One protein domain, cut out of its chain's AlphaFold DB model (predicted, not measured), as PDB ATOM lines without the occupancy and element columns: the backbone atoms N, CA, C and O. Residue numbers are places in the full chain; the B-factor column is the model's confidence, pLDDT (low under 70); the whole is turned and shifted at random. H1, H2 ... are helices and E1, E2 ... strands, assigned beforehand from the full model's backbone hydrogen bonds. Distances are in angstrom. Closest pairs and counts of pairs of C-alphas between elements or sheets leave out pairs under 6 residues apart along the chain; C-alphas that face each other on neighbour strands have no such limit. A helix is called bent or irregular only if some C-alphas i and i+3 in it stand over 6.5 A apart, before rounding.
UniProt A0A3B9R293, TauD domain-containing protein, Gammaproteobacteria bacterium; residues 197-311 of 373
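AT A GLANCE: This is residues 197 to 311 of the 373 residues of the protein "TauD domain-containing protein" of Gammaproteobacteria bacterium (UniProt A0A3B9R293). A small twisted sheet of four antiparallel strands, in the order E2, E1, E5, E6, has two helices over one face, the long H4 and the short H1, both standing up from it. At one edge E2 runs on into E3, which turns away at 70 degrees and makes a small separate hairpin with E4; the end of H1, residues 202 to 206, packs near both sheets. H3 packs crosswise on the first residues of H4, and two long links, residues 220 to 234 and 243 to 258, loop round the body. The printed part has 115 residues with four named helices and six named strands, in the order H1, E1, H2, H3, E2, E3, E4, E5, E6, H4, and its class is mixed. It is compact, with a radius of gyration of the C-alphas of 14.2 A and spans of 40 by 32 by 30 A.

HOW THE PARTS SIT: In the larger sheet, inner strands E1, residues 208 to 212, and E5, residues 281 to 288, are antiparallel neighbours, with N 209 and O 285 2.8 A apart. Edge strand E2, residues 259 to 261, is antiparallel to E1, with N 210 and O 260 2.8 A apart. Edge strand E6, residues 291 to 294, forms a hairpin with E5, with N 293 and O 286 2.8 A apart. H4, residues 297 to 311, is on the sheet at a height of 11.2 A, over E5 and, only just, with 3 C-alphas, over E1; its closest C-alphas to E5 are Ile 297 and Phe 283, 4.9 A. H1, residues 199 to 206, is on the same face, and its line rises 59 degrees out of the local plane. H1 and H4 are only just apart, at 8.1 A. E3, residues 263 to 265, and E4, residues 272 to 274, form a hairpin, with N 264 and O 273 2.8 A apart. The closest C-alphas of H1 and E3 are Leu 206 and Val 263, 5.9 A. H3, residues 235 to 242, touches H4 at residues 297 to 299 alone, about perpendicular at 89 degrees, closest at the C-alphas of Glu 238 and Thr 298, 6.3 A. H2, residues 216 to 219, is not on the larger sheet and is too short for an O i to N i+4 pair. Each such pair is within hydrogen-bond range in H1 and H3, and 9 of 11 are in H4.

IN THESE COORDINATES: E5 is 20.6 A long and E1 13.0 A. H1, 10.5 A, begins at C-alpha 199 (6.542, 47.485, -35.451). H4, 22.2 A, ends at C-alpha 311 (16.691, 48.157, -48.480) and is irregular, with C-alphas 307 and 310 7.1 A apart. E6 is 10.0 A and H3 10.4 A; E2, E3, E4 and H2 are shorter.

THE WHOLE: The two C-alphas farthest apart, those of Gly 243 and Asp 268, are 45.7 A apart. The printed part has no cut. The links H2 to H3 and H3 to E2 are long. The mean pLDDT of the printed part is 95.3, and no printed residue is under 70.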
ATOM      1  N   LEU A 197      10.590  47.356 -41.713       98.06
ATOM      2  CA  LEU A 197      10.479  46.451 -40.569       98.06
ATOM      3  C   LEU A 197       9.047  46.408 -40.014       98.06
ATOM      4  O   LEU A 197       8.253  47.340 -40.156       98.06
ATOM      5  N   THR A 198       8.706  45.336 -39.307       97.94
ATOM      6  CA  THR A 198       7.492  45.315 -38.481       97.94
ATOM      7  C   THR A 198       7.623  46.276 -37.294       97.94
ATOM      8  O   THR A 198       8.720  46.681 -36.912       97.94
ATOM      9  N   GLU A 199       6.506  46.638 -36.656       96.31
ATOM     10  CA  GLU A 199       6.542  47.485 -35.451       96.31
ATOM     11  C   GLU A 199       7.388  46.860 -34.331       96.31
ATOM     12  O   GLU A 199       8.197  47.549 -33.716       96.31
ATOM     13  N   ALA A 200       7.271  45.546 -34.122       95.31
ATOM     14  CA  ALA A 200       8.056  44.835 -33.116       95.31
ATOM     15  C   ALA A 200       9.564  44.868 -33.417       95.31
ATOM     16  O   ALA A 200      10.368  45.087 -32.515       95.31
ATOM     17  N   GLU A 201       9.955  44.690 -34.681       97.06
ATOM     18  CA  GLU A 201      11.359  44.778 -35.096       97.06
ATOM     19  C   GLU A 201      11.904  46.204 -34.986       97.06
ATOM     20  O   GLU A 201      13.045  46.387 -34.564       97.06
ATOM     21  N   ARG A 202      11.092  47.219 -35.314       96.62
ATOM     22  CA  ARG A 202      11.458  48.626 -35.109       96.62
ATOM     23  C   ARG A 202      11.718  48.927 -33.639       96.62
ATOM     24  O   ARG A 202      12.728  49.561 -33.341       96.62
ATOM     25  N   GLU A 203      10.862  48.462 -32.731       94.75
ATOM     26  CA  GLU A 203      11.066  48.625 -31.286       94.75
ATOM     27  C   GLU A 203      12.329  47.897 -30.804       94.75
ATOM     28  O   GLU A 203      13.161  48.505 -30.123       94.75
ATOM     29  N   ASP A 204      12.542  46.649 -31.237       95.19
ATOM     30  CA  ASP A 204      13.767  45.893 -30.936       95.19
ATOM     31  C   ASP A 204      15.021  46.641 -31.449       95.19
ATOM     32  O   ASP A 204      16.023  46.740 -30.735       95.19
ATOM     33  N   CYS A 205      14.970  47.247 -32.642       96.81
ATOM     34  CA  CYS A 205      16.051  48.079 -33.181       96.81
ATOM     35  C   CYS A 205      16.296  49.348 -32.347       96.81
ATOM     36  O   CYS A 205      17.450  49.695 -32.080       96.81
ATOM     37  N   LEU A 206      15.235  50.034 -31.906       96.12
ATOM     38  CA  LEU A 206      15.335  51.240 -31.075       96.12
ATOM     39  C   LEU A 206      15.947  50.958 -29.697       96.12
ATOM     40  O   LEU A 206      16.588  51.839 -29.125       96.12
ATOM     41  N   ASP A 207      15.740  49.755 -29.160       94.88
ATOM     42  CA  ASP A 207      16.311  49.298 -27.888       94.88
ATOM     43  C   ASP A 207      17.699  48.647 -28.041       94.88
ATOM     44  O   ASP A 207      18.247  48.116 -27.069       94.88
ATOM     45  N   THR A 208      18.292  48.703 -29.239       97.50
ATOM     46  CA  THR A 208      19.569  48.058 -29.548       97.50
ATOM     47  C   THR A 208      20.710  49.057 -29.739       97.50
ATOM     48  O   THR A 208      20.600  50.081 -30.418       97.50
ATOM     49  N   LYS A 209      21.861  48.717 -29.160       97.94
ATOM     50  CA  LYS A 209      23.161  49.334 -29.417       97.94
ATOM     51  C   LYS A 209      24.081  48.352 -30.125       97.94
ATOM     52  O   LYS A 209      24.048  47.151 -29.861       97.94
ATOM     53  N   VAL A 210      24.946  48.889 -30.973       98.44
ATOM     54  CA  VAL A 210      26.014  48.157 -31.647       98.44
ATOM     55  C   VAL A 210      27.327  48.468 -30.949       98.44
ATOM     56  O   VAL A 210      27.705  49.633 -30.821       98.44
ATOM     57  N   HIS A 211      28.028  47.423 -30.520       98.31
ATOM     58  CA  HIS A 211      29.418  47.496 -30.087       98.31
ATOM     59  C   HIS A 211      30.311  47.169 -31.280       98.31
ATOM     60  O   HIS A 211      30.109  46.152 -31.950       98.31
ATOM     61  N   TYR A 212      31.289  48.029 -31.561       97.94
ATOM     62  CA  TYR A 212      32.213  47.855 -32.682       97.94
ATOM     63  C   TYR A 212      33.551  47.271 -32.224       97.94
ATOM     64  O   TYR A 212      34.017  47.543 -31.116       97.94
ATOM     65  N   LEU A 213      34.169  46.460 -33.087       96.81
ATOM     66  CA  LEU A 213      35.479  45.857 -32.848       96.81
ATOM     67  C   LEU A 213      36.541  46.959 -32.674       96.81
ATOM     68  O   LEU A 213      36.564  47.897 -33.475       96.81
ATOM     69  N   PRO A 214      37.465  46.850 -31.705       94.50
ATOM     70  CA  PRO A 214      38.668  47.672 -31.685       94.50
ATOM     71  C   PRO A 214      39.478  47.436 -32.962       94.50
ATOM     72  O   PRO A 214      39.715  46.289 -33.334       94.50
ATOM     73  N   LYS A 215      39.905  48.514 -33.630       91.25
ATOM     74  CA  LYS A 215      40.657  48.448 -34.901       91.25
ATOM     75  C   LYS A 215      39.995  47.499 -35.925       91.25
ATOM     76  O   LYS A 215      40.635  46.584 -36.447       91.25
ATOM     77  N   PRO A 216      38.715  47.724 -36.272       92.62
ATOM     78  CA  PRO A 216      37.874  46.726 -36.938       92.62
ATOM     79  C   PRO A 216      38.429  46.259 -38.291       92.62
ATOM     80  O   PRO A 216      38.289  45.097 -38.673       92.62
ATOM     81  N   PHE A 217      39.082  47.157 -39.031       87.94
ATOM     82  CA  PHE A 217      39.656  46.845 -40.338       87.94
ATOM     83  C   PHE A 217      40.965  46.054 -40.254       87.94
ATOM     84  O   PHE A 217      41.308  45.399 -41.232       87.94
ATOM     85  N   GLU A 218      41.675  46.087 -39.123       87.19
ATOM     86  CA  GLU A 218      42.804  45.188 -38.846       87.19
ATOM     87  C   GLU A 218      42.295  43.797 -38.461       87.19
ATOM     88  O   GLU A 218      42.857  42.797 -38.885       87.19
ATOM     89  N   THR A 219      41.199  43.712 -37.708       88.31
ATOM     90  CA  THR A 219      40.623  42.425 -37.288       88.31
ATOM     91  C   THR A 219      39.965  41.667 -38.440       88.31
ATOM     92  O   THR A 219      40.022  40.446 -38.490       88.31
ATOM     93  N   THR A 220      39.331  42.379 -39.374       90.94
ATOM     94  CA  THR A 220      38.467  41.758 -40.393       90.94
ATOM     95  C   THR A 220      39.053  41.752 -41.803       90.94
ATOM     96  O   THR A 220      38.366  41.334 -42.734       90.94
ATOM     97  N   TYR A 221      40.293  42.218 -42.018       84.25
ATOM     98  CA  TYR A 221      40.826  42.356 -43.385       84.25
ATOM     99  C   TYR A 221      40.908  41.027 -44.149       84.25
ATOM    100  O   TYR A 221      40.776  41.024 -45.374       84.25
ATOM    101  N   SER A 222      41.164  39.926 -43.440       88.06
ATOM    102  CA  SER A 222      41.288  38.579 -44.003       88.06
ATOM    103  C   SER A 222      39.936  37.941 -44.315       88.06
ATOM    104  O   SER A 222      39.892  36.928 -45.005       88.06
ATOM    105  N   LEU A 223      38.842  38.531 -43.833       91.44
ATOM    106  CA  LEU A 223      37.502  37.970 -43.918       91.44
ATOM    107  C   LEU A 223      36.747  38.512 -45.134       91.44
ATOM    108  O   LEU A 223      36.752  39.721 -45.406       91.44
ATOM    109  N   ALA A 224      36.059  37.615 -45.834       89.62
ATOM    110  CA  ALA A 224      35.240  37.946 -46.993       89.62
ATOM    111  C   ALA A 224      33.922  38.628 -46.587       89.62
ATOM    112  O   ALA A 224      33.435  38.466 -45.468       89.62
ATOM    113  N   ASN A 225      33.334  39.395 -47.509       90.50
ATOM    114  CA  ASN A 225      31.932  39.803 -47.378       90.50
ATOM    115  C   ASN A 225      31.012  38.609 -47.686       90.50
ATOM    116  O   ASN A 225      31.377  37.737 -48.480       90.50
ATOM    117  N   SER A 226      29.808  38.609 -47.116       91.25
ATOM    118  CA  SER A 226      28.711  37.767 -47.602       91.25
ATOM    119  C   SER A 226      28.375  38.103 -49.063       91.25
ATOM    120  O   SER A 226      28.696  39.188 -49.554       91.25
ATOM    121  N   GLN A 227      27.707  37.189 -49.776       87.44
ATOM    122  CA  GLN A 227      27.344  37.398 -51.187       87.44
ATOM    123  C   GLN A 227      26.494  38.664 -51.396       87.44
ATOM    124  O   GLN A 227      26.704  39.397 -52.360       87.44
ATOM    125  N   ASN A 228      25.582  38.947 -50.463       91.69
ATOM    126  CA  ASN A 228      24.741  40.144 -50.490       91.69
ATOM    127  C   ASN A 228      25.448  41.419 -49.994       91.69
ATOM    128  O   ASN A 228      24.871  42.503 -50.062       91.69
ATOM    129  N   GLY A 229      26.678  41.303 -49.485       93.19
ATOM    130  CA  GLY A 229      27.474  42.419 -48.988       93.19
ATOM    131  C   GLY A 229      27.026  43.012 -47.653       93.19
ATOM    132  O   GLY A 229      27.559  44.051 -47.266       93.19
ATOM    133  N   LEU A 230      26.048  42.402 -46.975       95.44
ATOM    134  CA  LEU A 230      25.449  42.892 -45.726       95.44
ATOM    135  C   LEU A 230      26.138  42.371 -44.457       95.44
ATOM    136  O   LEU A 230      25.759  42.761 -43.355       95.44
ATOM    137  N   SER A 231      27.129  41.487 -44.586       94.75
ATOM    138  CA  SER A 231      27.823  40.868 -43.455       94.75
ATOM    139  C   SER A 231      29.263  40.478 -43.810       94.75
ATOM    140  O   SER A 231      29.698  40.562 -44.961       94.75
ATOM    141  N   VAL A 232      30.019  40.058 -42.796       93.06
ATOM    142  CA  VAL A 232      31.371  39.503 -42.920       93.06
ATOM    143  C   VAL A 232      31.350  38.045 -42.489       93.06
ATOM    144  O   VAL A 232      30.915  37.738 -41.379       93.06
ATOM    145  N   VAL A 233      31.868  37.176 -43.357       92.00
ATOM    146  CA  VAL A 233      31.903  35.728 -43.146       92.00
ATOM    147  C   VAL A 233      33.207  35.348 -42.454       92.00
ATOM    148  O   VAL A 233      34.293  35.541 -43.003       92.00
ATOM    149  N   ASP A 234      33.079  34.796 -41.251       95.19
ATOM    150  CA  ASP A 234      34.172  34.242 -40.453       95.19
ATOM    151  C   ASP A 234      33.897  32.751 -40.206       95.19
ATOM    152  O   ASP A 234      33.090  32.432 -39.334       95.19
ATOM    153  N   PRO A 235      34.511  31.830 -40.974       95.25
ATOM    154  CA  PRO A 235      34.183  30.406 -40.911       95.25
ATOM    155  C   PRO A 235      34.282  29.794 -39.510       95.25
ATOM    156  O   PRO A 235      33.464  28.944 -39.159       95.25
ATOM    157  N   ASP A 236      35.245  30.242 -38.700       96.06
ATOM    158  CA  ASP A 236      35.430  29.727 -37.344       96.06
ATOM    159  C   ASP A 236      34.302  30.219 -36.426       96.06
ATOM    160  O   ASP A 236      33.723  29.437 -35.666       96.06
ATOM    161  N   ALA A 237      33.929  31.499 -36.533       96.06
ATOM    162  CA  ALA A 237      32.809  32.058 -35.775       96.06
ATOM    163  C   ALA A 237      31.448  31.489 -36.220       96.06
ATOM    164  O   ALA A 237      30.566  31.283 -35.382       96.06
ATOM    165  N   GLU A 238      31.270  31.205 -37.514       97.06
ATOM    166  CA  GLU A 238      30.071  30.540 -38.041       97.06
ATOM    167  C   GLU A 238      29.947  29.118 -37.475       97.06
ATOM    168  O   GLU A 238      28.895  28.760 -36.948       97.06
ATOM    169  N   ALA A 239      31.032  28.333 -37.475       97.88
ATOM    170  CA  ALA A 239      31.029  26.974 -36.931       97.88
ATOM    171  C   ALA A 239      30.708  26.937 -35.423       97.88
ATOM    172  O   ALA A 239      29.972  26.064 -34.954       97.88
ATOM    173  N   ILE A 240      31.223  27.900 -34.649       98.12
ATOM    174  CA  ILE A 240      30.918  28.037 -33.215       98.12
ATOM    175  C   ILE A 240      29.428  28.343 -32.994       98.12
ATOM    176  O   ILE A 240      28.798  27.743 -32.114       98.12
ATOM    177  N   TYR A 241      28.865  29.257 -33.788       98.00
ATOM    178  CA  TYR A 241      27.452  29.627 -33.726       98.00
ATOM    179  C   TYR A 241      26.533  28.462 -34.108       98.00
ATOM    180  O   TYR A 241      25.599  28.152 -33.371       98.00
ATOM    181  N   GLU A 242      26.831  27.764 -35.205       97.69
ATOM    182  CA  GLU A 242      26.067  26.597 -35.664       97.69
ATOM    183  C   GLU A 242      26.115  25.435 -34.663       97.69
ATOM    184  O   GLU A 242      25.129  24.718 -34.492       97.69
ATOM    185  N   GLY A 243      27.226  25.290 -33.937       97.69
ATOM    186  CA  GLY A 243      27.353  24.345 -32.829       97.69
ATOM    187  C   GLY A 243      26.607  24.744 -31.548       97.69
ATOM    188  O   GLY A 243      26.635  23.980 -30.585       97.69
ATOM    189  N   GLY A 244      25.974  25.923 -31.500       97.31
ATOM    190  CA  GLY A 244      25.273  26.438 -30.320       97.31
ATOM    191  C   GLY A 244      26.198  26.879 -29.179       97.31
ATOM    192  O   GLY A 244      25.749  26.996 -28.042       97.31
ATOM    193  N   ASN A 245      27.482  27.108 -29.471       97.38
ATOM    194  CA  ASN A 245      28.521  27.402 -28.478       97.38
ATOM    195  C   ASN A 245      29.003  28.860 -28.523       97.38
ATOM    196  O   ASN A 245      30.012  29.194 -27.901       97.38
ATOM    197  N   GLU A 246      28.320  29.730 -29.270       97.75
ATOM    198  CA  GLU A 246      28.678  31.143 -29.328       97.75
ATOM    199  C   GLU A 246      28.459  31.822 -27.970       97.75
ATOM    200  O   GLU A 246      27.361  31.828 -27.411       97.75
ATOM    201  N   ALA A 247      29.526  32.422 -27.445       97.31
ATOM    202  CA  ALA A 247      29.457  33.204 -26.225       97.31
ATOM    203  C   ALA A 247      28.782  34.567 -26.479       97.31
ATOM    204  O   ALA A 247      29.003  35.181 -27.528       97.31
ATOM    205  N   PRO A 248      28.016  35.096 -25.507       97.44
ATOM    206  CA  PRO A 248      27.555  36.479 -25.538       97.44
ATOM    207  C   PRO A 248      28.714  37.471 -25.693       97.44
ATOM    208  O   PRO A 248      29.796  37.267 -25.139       97.44
ATOM    209  N   GLY A 249      28.462  38.579 -26.390       96.75
ATOM    210  CA  GLY A 249      29.401  39.689 -26.470       96.75
ATOM    211  C   GLY A 249      29.716  40.299 -25.101       96.75
ATOM    212  O   GLY A 249      28.888  40.300 -24.187       96.75
ATOM    213  N   ALA A 250      30.924  40.846 -24.972       95.69
ATOM    214  CA  ALA A 250      31.400  41.507 -23.764       95.69
ATOM    215  C   ALA A 250      31.965  42.895 -24.110       95.69
ATOM    216  O   ALA A 250      32.744  43.001 -25.060       95.69
ATOM    217  N   PRO A 251      31.608  43.959 -23.361       93.19
ATOM    218  CA  PRO A 251      32.145  45.299 -23.584       93.19
ATOM    219  C   PRO A 251      33.674  45.330 -23.599       93.19
ATOM    220  O   PRO A 251      34.333  44.749 -22.735       93.19
ATOM    221  N   PHE A 252      34.236  46.049 -24.568       95.44
ATOM    222  CA  PHE A 252      35.678  46.242 -24.668       95.44
ATOM    223  C   PHE A 252      36.174  47.233 -23.610       95.44
ATOM    224  O   PHE A 252      35.539  48.254 -23.354       95.44
ATOM    225  N   ALA A 253      37.340  46.953 -23.024       95.56
ATOM    226  CA  ALA A 253      38.007  47.864 -22.089       95.56
ATOM    227  C   ALA A 253      38.783  48.998 -22.792       95.56
ATOM    228  O   ALA A 253      39.205  49.945 -22.133       95.56
ATOM    229  N   ASP A 254      38.997  48.894 -24.109       95.69
ATOM    230  CA  ASP A 254      39.671  49.923 -24.904       95.69
ATOM    231  C   ASP A 254      38.792  51.191 -24.971       95.69
ATOM    232  O   ASP A 254      37.696  51.130 -25.532       95.69
ATOM    233  N   PRO A 255      39.247  52.346 -24.446       94.12
ATOM    234  CA  PRO A 255      38.461  53.579 -24.446       94.12
ATOM    235  C   PRO A 255      38.219  54.159 -25.847       94.12
ATOM    236  O   PRO A 255      37.358  55.023 -26.004       94.12
ATOM    237  N   ALA A 256      38.964  53.719 -26.865       94.06
ATOM    238  CA  ALA A 256      38.741  54.110 -28.252       94.06
ATOM    239  C   ALA A 256      37.701  53.222 -28.961       94.06
ATOM    240  O   ALA A 256      37.234  53.598 -30.045       94.06
ATOM    241  N   ALA A 257      37.305  52.085 -28.374       95.62
ATOM    242  CA  ALA A 257      36.207  51.274 -28.891       95.62
ATOM    243  C   ALA A 257      34.899  52.078 -28.882       95.62
ATOM    244  O   ALA A 257      34.613  52.825 -27.947       95.62
ATOM    245  N   GLN A 258      34.112  51.945 -29.948       96.44
ATOM    246  CA  GLN A 258      32.903  52.741 -30.140       96.44
ATOM    247  C   GLN A 258      31.650  51.906 -29.885       96.44
ATOM    248  O   GLN A 258      31.582  50.727 -30.241       96.44
ATOM    249  N   VAL A 259      30.638  52.548 -29.301       97.50
ATOM    250  CA  VAL A 259      29.307  51.975 -29.087       97.50
ATOM    251  C   VAL A 259      28.275  53.004 -29.514       97.50
ATOM    252  O   VAL A 259      28.242  54.107 -28.967       97.50
ATOM    253  N   TYR A 260      27.414  52.646 -30.461       97.81
ATOM    254  CA  TYR A 260      26.377  53.539 -30.987       97.81
ATOM    255  C   TYR A 260      24.994  52.905 -30.868       97.81
ATOM    256  O   TYR A 260      24.889  51.679 -30.817       97.81
ATOM    257  N   PRO A 261      23.913  53.701 -30.823       98.12
ATOM    258  CA  PRO A 261      22.590  53.154 -31.102       98.12
ATOM    259  C   PRO A 261      22.569  52.521 -32.501       98.12
ATOM    260  O   PRO A 261      23.280  52.974 -33.398       98.12
ATOM    261  N   LEU A 262      21.766  51.474 -32.686       98.44
ATOM    262  CA  LEU A 262      21.595  50.834 -33.992       98.44
ATOM    263  C   LEU A 262      20.765  51.703 -34.953       98.44
ATOM    264  O   LEU A 262      21.008  51.697 -36.158       98.44
ATOM    265  N   VAL A 263      19.816  52.469 -34.415       98.56
ATOM    266  CA  VAL A 263      18.986  53.427 -35.157       98.56
ATOM    267  C   VAL A 263      19.494  54.841 -34.907       98.56
ATOM    268  O   VAL A 263      19.711  55.219 -33.756       98.56
ATOM    269  N   TRP A 264      19.702  55.629 -35.959       98.31
ATOM    270  CA  TRP A 264      20.154  57.021 -35.862       98.31
ATOM    271  C   TRP A 264      19.041  57.971 -36.296       98.31
ATOM    272  O   TRP A 264      18.334  57.701 -37.264       98.31
ATOM    273  N   THR A 265      18.903  59.101 -35.605       98.25
ATOM    274  CA  THR A 265      17.922  60.140 -35.933       98.25
ATOM    275  C   THR A 265      18.590  61.306 -36.651       98.25
ATOM    276  O   THR A 265      19.587  61.857 -36.181       98.25
ATOM    277  N   CYS A 266      18.025  61.713 -37.787       97.25
ATOM    278  CA  CYS A 266      18.381  62.969 -38.435       97.25
ATOM    279  C   CYS A 266      17.826  64.141 -37.604       97.25
ATOM    280  O   CYS A 266      16.608  64.207 -37.430       97.25
ATOM    281  N   PRO A 267      18.669  65.058 -37.095       92.69
ATOM    282  CA  PRO A 267      18.215  66.117 -36.192       92.69
ATOM    283  C   PRO A 267      17.240  67.096 -36.860       92.69
ATOM    284  O   PRO A 267      16.330  67.579 -36.196       92.69
ATOM    285  N   ASP A 268      17.392  67.335 -38.163       94.44
ATOM    286  CA  ASP A 268      16.599  68.342 -38.878       94.44
ATOM    287  C   ASP A 268      15.222  67.809 -39.298       94.44
ATOM    288  O   ASP A 268      14.259  68.564 -39.366       94.44
ATOM    289  N   THR A 269      15.113  66.501 -39.557       96.50
ATOM    290  CA  THR A 269      13.872  65.883 -40.072       96.50
ATOM    291  C   THR A 269      13.169  64.985 -39.058       96.50
ATOM    292  O   THR A 269      12.059  64.533 -39.314       96.50
ATOM    293  N   GLY A 270      13.826  64.632 -37.949       96.56
ATOM    294  CA  GLY A 270      13.340  63.648 -36.977       96.56
ATOM    295  C   GLY A 270      13.310  62.200 -37.487       96.56
ATOM    296  O   GLY A 270      13.080  61.281 -36.702       96.56
ATOM    297  N   ARG A 271      13.579  61.958 -38.778       97.19
ATOM    298  CA  ARG A 271      13.512  60.620 -39.372       97.19
ATOM    299  C   ARG A 271      14.621  59.711 -38.867       97.19
ATOM    300  O   ARG A 271      15.778  60.124 -38.736       97.19
ATOM    301  N   GLN A 272      14.247  58.461 -38.640       97.94
ATOM    302  CA  GLN A 272      15.109  57.401 -38.145       97.94
ATOM    303  C   GLN A 272      15.646  56.549 -39.299       97.94
ATOM    304  O   GLN A 272      14.962  56.334 -40.293       97.94
ATOM    305  N   ALA A 273      16.887  56.091 -39.170       98.56
ATOM    306  CA  ALA A 273      17.531  55.187 -40.113       98.56
ATOM    307  C   ALA A 273      18.237  54.060 -39.353       98.56
ATOM    308  O   ALA A 273      18.915  54.311 -38.355       98.56
ATOM    309  N   LEU A 274      18.104  52.826 -39.836       98.69
ATOM    310  CA  LEU A 274      18.905  51.692 -39.389       98.69
ATOM    311  C   LEU A 274      20.347  51.914 -39.873       98.69
ATOM    312  O   LEU A 274      20.554  52.040 -41.071       98.69
ATOM    313  N   MET A 275      21.337  51.994 -38.979       98.44
ATOM    314  CA  MET A 275      22.713  52.391 -39.339       98.44
ATOM    315  C   MET A 275      23.819  51.506 -38.721       98.44
ATOM    316  O   MET A 275      24.725  51.998 -38.041       98.44
ATOM    317  N   PRO A 276      23.806  50.183 -38.958       97.31
ATOM    318  CA  PRO A 276      24.936  49.315 -38.656       97.31
ATOM    319  C   PRO A 276      26.095  49.571 -39.627       97.31
ATOM    320  O   PRO A 276      25.896  49.939 -40.782       97.31
ATOM    321  N   GLN A 277      27.316  49.284 -39.176       96.75
ATOM    322  CA  GLN A 277      28.464  49.119 -40.066       96.75
ATOM    323  C   GLN A 277      28.881  47.641 -40.030       96.75
ATOM    324  O   GLN A 277      29.594  47.252 -39.096       96.75
ATOM    325  N   PRO A 278      28.423  46.805 -40.987       93.06
ATOM    326  CA  PRO A 278      28.510  45.349 -40.881       93.06
ATOM    327  C   PRO A 278      29.914  44.818 -40.611       93.06
ATOM    328  O   PRO A 278      30.117  43.985 -39.729       93.06
ATOM    329  N   ARG A 279      30.915  45.354 -41.319       94.25
ATOM    330  CA  ARG A 279      32.307  44.908 -41.182       94.25
ATOM    331  C   ARG A 279      32.933  45.255 -39.834       94.25
ATOM    332  O   ARG A 279      33.844  44.562 -39.395       94.25
ATOM    333  N   CYS A 280      32.470  46.313 -39.179       96.94
ATOM    334  CA  CYS A 280      33.029  46.752 -37.904       96.94
ATOM    335  C   CYS A 280      32.286  46.169 -36.700       96.94
ATOM    336  O   CYS A 280      32.768  46.308 -35.577       96.94
ATOM    337  N   LEU A 281      31.115  45.562 -36.908       97.12
ATOM    338  CA  LEU A 281      30.258  45.067 -35.839       97.12
ATOM    339  C   LEU A 281      30.948  43.937 -35.060       97.12
ATOM    340  O   LEU A 281      31.410  42.956 -35.651       97.12
ATOM    341  N   ALA A 282      30.971  44.077 -33.732       97.75
ATOM    342  CA  ALA A 282      31.379  43.030 -32.802       97.75
ATOM    343  C   ALA A 282      30.165  42.310 -32.220       97.75
ATOM    344  O   ALA A 282      30.088  41.096 -32.314       97.75
ATOM    345  N   PHE A 283      29.221  43.037 -31.620       98.50
ATOM    346  CA  PHE A 283      28.003  42.446 -31.070       98.50
ATOM    347  C   PHE A 283      26.900  43.482 -30.822       98.50
ATOM    348  O   PHE A 283      27.156  44.687 -30.768       98.50
ATOM    349  N   LEU A 284      25.671  43.000 -30.640       98.44
ATOM    350  CA  LEU A 284      24.519  43.795 -30.229       98.44
ATOM    351  C   LEU A 284      24.279  43.701 -28.720       98.44
ATOM    352  O   LEU A 284      24.301  42.618 -28.132       98.44
ATOM    353  N   GLU A 285      23.967  44.845 -28.120       97.81
ATOM    354  CA  GLU A 285      23.370  44.970 -26.792       97.81
ATOM    355  C   GLU A 285      21.926  45.441 -26.973       97.81
ATOM    356  O   GLU A 285      21.704  46.583 -27.368       97.81
ATOM    357  N   SER A 286      20.949  44.586 -26.679       94.44
ATOM    358  CA  SER A 286      19.525  44.938 -26.726       94.44
ATOM    359  C   SER A 286      18.928  45.033 -25.325       94.44
ATOM    360  O   SER A 286      19.351  44.344 -24.389       94.44
ATOM    361  N   LYS A 287      17.929  45.898 -25.161       90.50
ATOM    362  CA  LYS A 287      17.159  46.034 -23.925       90.50
ATOM    363  C   LYS A 287      15.772  45.417 -24.107       90.50
ATOM    364  O   LYS A 287      14.985  45.890 -24.910       90.50
ATOM    365  N   LYS A 288      15.433  44.403 -23.304       82.12
ATOM    366  CA  LYS A 288      14.070  43.842 -23.225       82.12
ATOM    367  C   LYS A 288      13.507  44.076 -21.827       82.12
ATOM    368  O   LYS A 288      13.878  43.406 -20.857       82.12
ATOM    369  N   GLY A 289      12.650  45.090 -21.703       80.81
ATOM    370  CA  GLY A 289      12.159  45.577 -20.412       80.81
ATOM    371  C   GLY A 289      13.307  46.080 -19.529       80.81
ATOM    372  O   GLY A 289      14.026  47.007 -19.896       80.81
ATOM    373  N   ALA A 290      13.498  45.469 -18.357       81.88
ATOM    374  CA  ALA A 290      14.584  45.824 -17.437       81.88
ATOM    375  C   ALA A 290      15.906  45.073 -17.700       81.88
ATOM    376  O   ALA A 290      16.921  45.396 -17.084       81.88
ATOM    377  N   LYS A 291      15.912  44.060 -18.577       89.56
ATOM    378  CA  LYS A 291      17.084  43.205 -18.813       89.56
ATOM    379  C   LYS A 291      17.848  43.644 -20.058       89.56
ATOM    380  O   LYS A 291      17.249  44.008 -21.067       89.56
ATOM    381  N   ARG A 292      19.177  43.560 -19.978       93.56
ATOM    382  CA  ARG A 292      20.078  43.683 -21.127       93.56
ATOM    383  C   ARG A 292      20.429  42.296 -21.639       93.56
ATOM    384  O   ARG A 292      20.704  41.402 -20.840       93.56
ATOM    385  N   GLN A 293      20.426  42.140 -22.951       95.19
ATOM    386  CA  GLN A 293      20.847  40.937 -23.646       95.19
ATOM    387  C   GLN A 293      22.011  41.288 -24.566       95.19
ATOM    388  O   GLN A 293      21.930  42.240 -25.340       95.19
ATOM    389  N   PHE A 294      23.074  40.494 -24.487       97.62
ATOM    390  CA  PHE A 294      24.236  40.600 -25.358       97.62
ATOM    391  C   PHE A 294      24.238  39.393 -26.285       97.62
ATOM    392  O   PHE A 294      24.206  38.254 -25.819       97.62
ATOM    393  N   LEU A 295      24.216  39.639 -27.588       97.88
ATOM    394  CA  LEU A 295      24.364  38.585 -28.588       97.88
ATOM    395  C   LEU A 295      25.852  38.355 -28.868       97.88
ATOM    396  O   LEU A 295      26.666  39.237 -28.606       97.88
ATOM    397  N   GLY A 296      26.233  37.179 -29.361       98.06
ATOM    398  CA  GLY A 296      27.576  36.973 -29.906       98.06
ATOM    399  C   GLY A 296      27.726  37.602 -31.294       98.06
ATOM    400  O   GLY A 296      26.785  38.212 -31.812       98.06
ATOM    401  N   ILE A 297      28.912  37.501 -31.893       97.38
ATOM    402  CA  ILE A 297      29.251  38.197 -33.142       97.38
ATOM    403  C   ILE A 297      28.458  37.699 -34.347       97.38
ATOM    404  O   ILE A 297      27.902  38.509 -35.091       97.38
ATOM    405  N   THR A 298      28.338  36.390 -34.510       97.69
ATOM    406  CA  THR A 298      27.609  35.749 -35.598       97.69
ATOM    407  C   THR A 298      26.107  35.948 -35.421       97.69
ATOM    408  O   THR A 298      25.444  36.390 -36.361       97.69
ATOM    409  N   ALA A 299      25.563  35.741 -34.211       97.81
ATOM    410  CA  ALA A 299      24.155  36.035 -33.918       97.81
ATOM    411  C   ALA A 299      23.793  37.494 -34.241       97.81
ATOM    412  O   ALA A 299      22.765  37.775 -34.858       97.81
ATOM    413  N   SER A 300      24.665  38.425 -33.848       98.25
ATOM    414  CA  SER A 300      24.497  39.856 -34.099       98.25
ATOM    415  C   SER A 300      24.522  40.192 -35.585       98.25
ATOM    416  O   SER A 300      23.646  40.912 -36.064       98.25
ATOM    417  N   ARG A 301      25.506  39.663 -36.321       97.62
ATOM    418  CA  ARG A 301      25.644  39.871 -37.767       97.62
ATOM    419  C   ARG A 301      24.433  39.345 -38.529       97.62
ATOM    420  O   ARG A 301      23.873  40.092 -39.321       97.62
ATOM    421  N   ARG A 302      23.978  38.121 -38.238       97.25
ATOM    422  CA  ARG A 302      22.794  37.527 -38.887       97.25
ATOM    423  C   ARG A 302      21.517  38.324 -38.609       97.25
ATOM    424  O   ARG A 302      20.707  38.514 -39.511       97.25
ATOM    425  N   LEU A 303      21.334  38.809 -37.378       97.50
ATOM    426  CA  LEU A 303      20.168  39.623 -37.029       97.50
ATOM    427  C   LEU A 303      20.172  40.970 -37.763       97.50
ATOM    428  O   LEU A 303      19.166  41.349 -38.358       97.50
ATOM    429  N   VAL A 304      21.315  41.661 -37.772       98.00
ATOM    430  CA  VAL A 304      21.477  42.925 -38.505       98.00
ATOM    431  C   VAL A 304      21.287  42.733 -40.006       98.00
ATOM    432  O   VAL A 304      20.575  43.514 -40.626       98.00
ATOM    433  N   GLU A 305      21.881  41.692 -40.584       97.38
ATOM    434  CA  GLU A 305      21.739  41.367 -42.003       97.38
ATOM    435  C   GLU A 305      20.265  41.200 -42.397       97.38
ATOM    436  O   GLU A 305      19.834  41.770 -43.401       97.38
ATOM    437  N   ASN A 306      19.468  40.505 -41.577       97.12
ATOM    438  CA  ASN A 306      18.030  40.362 -41.806       97.12
ATOM    439  C   ASN A 306      17.300  41.713 -41.805       97.12
ATOM    440  O   ASN A 306      16.474  41.949 -42.684       97.12
ATOM    441  N   TRP A 307      17.620  42.607 -40.866       98.31
ATOM    442  CA  TRP A 307      16.997  43.932 -40.795       98.31
ATOM    443  C   TRP A 307      17.440  44.878 -41.917       98.31
ATOM    444  O   TRP A 307      16.668  45.734 -42.338       98.31
ATOM    445  N   MET A 308      18.666  44.736 -42.423       98.25
ATOM    446  CA  MET A 308      19.158  45.541 -43.546       98.25
ATOM    447  C   MET A 308      18.596  45.086 -44.896       98.25
ATOM    448  O   MET A 308      18.449  45.899 -45.809       98.25
ATOM    449  N   ARG A 309      18.302  43.788 -45.032       96.69
ATOM    450  CA  ARG A 309      17.958  43.130 -46.299       96.69
ATOM    451  C   ARG A 309      16.881  43.838 -47.137       96.69
ATOM    452  O   ARG A 309      17.086  43.902 -48.349       96.69
ATOM    453  N   PRO A 310      15.782  44.383 -46.578       96.31
ATOM    454  CA  PRO A 310      14.742  45.013 -47.391       96.31
ATOM    455  C   PRO A 310      15.223  46.200 -48.236       96.31
ATOM    456  O   PRO A 310      14.729  46.400 -49.339       96.31
ATOM    457  N   ALA A 311      16.210  46.969 -47.768       97.38
ATOM    458  CA  ALA A 311      16.691  48.157 -48.480       97.38
ATOM    459  C   ALA A 311      17.710  47.867 -49.587       97.38
ATOM    460  O   ALA A 311      18.197  48.799 -50.221       97.38
TER     461      ALA A 311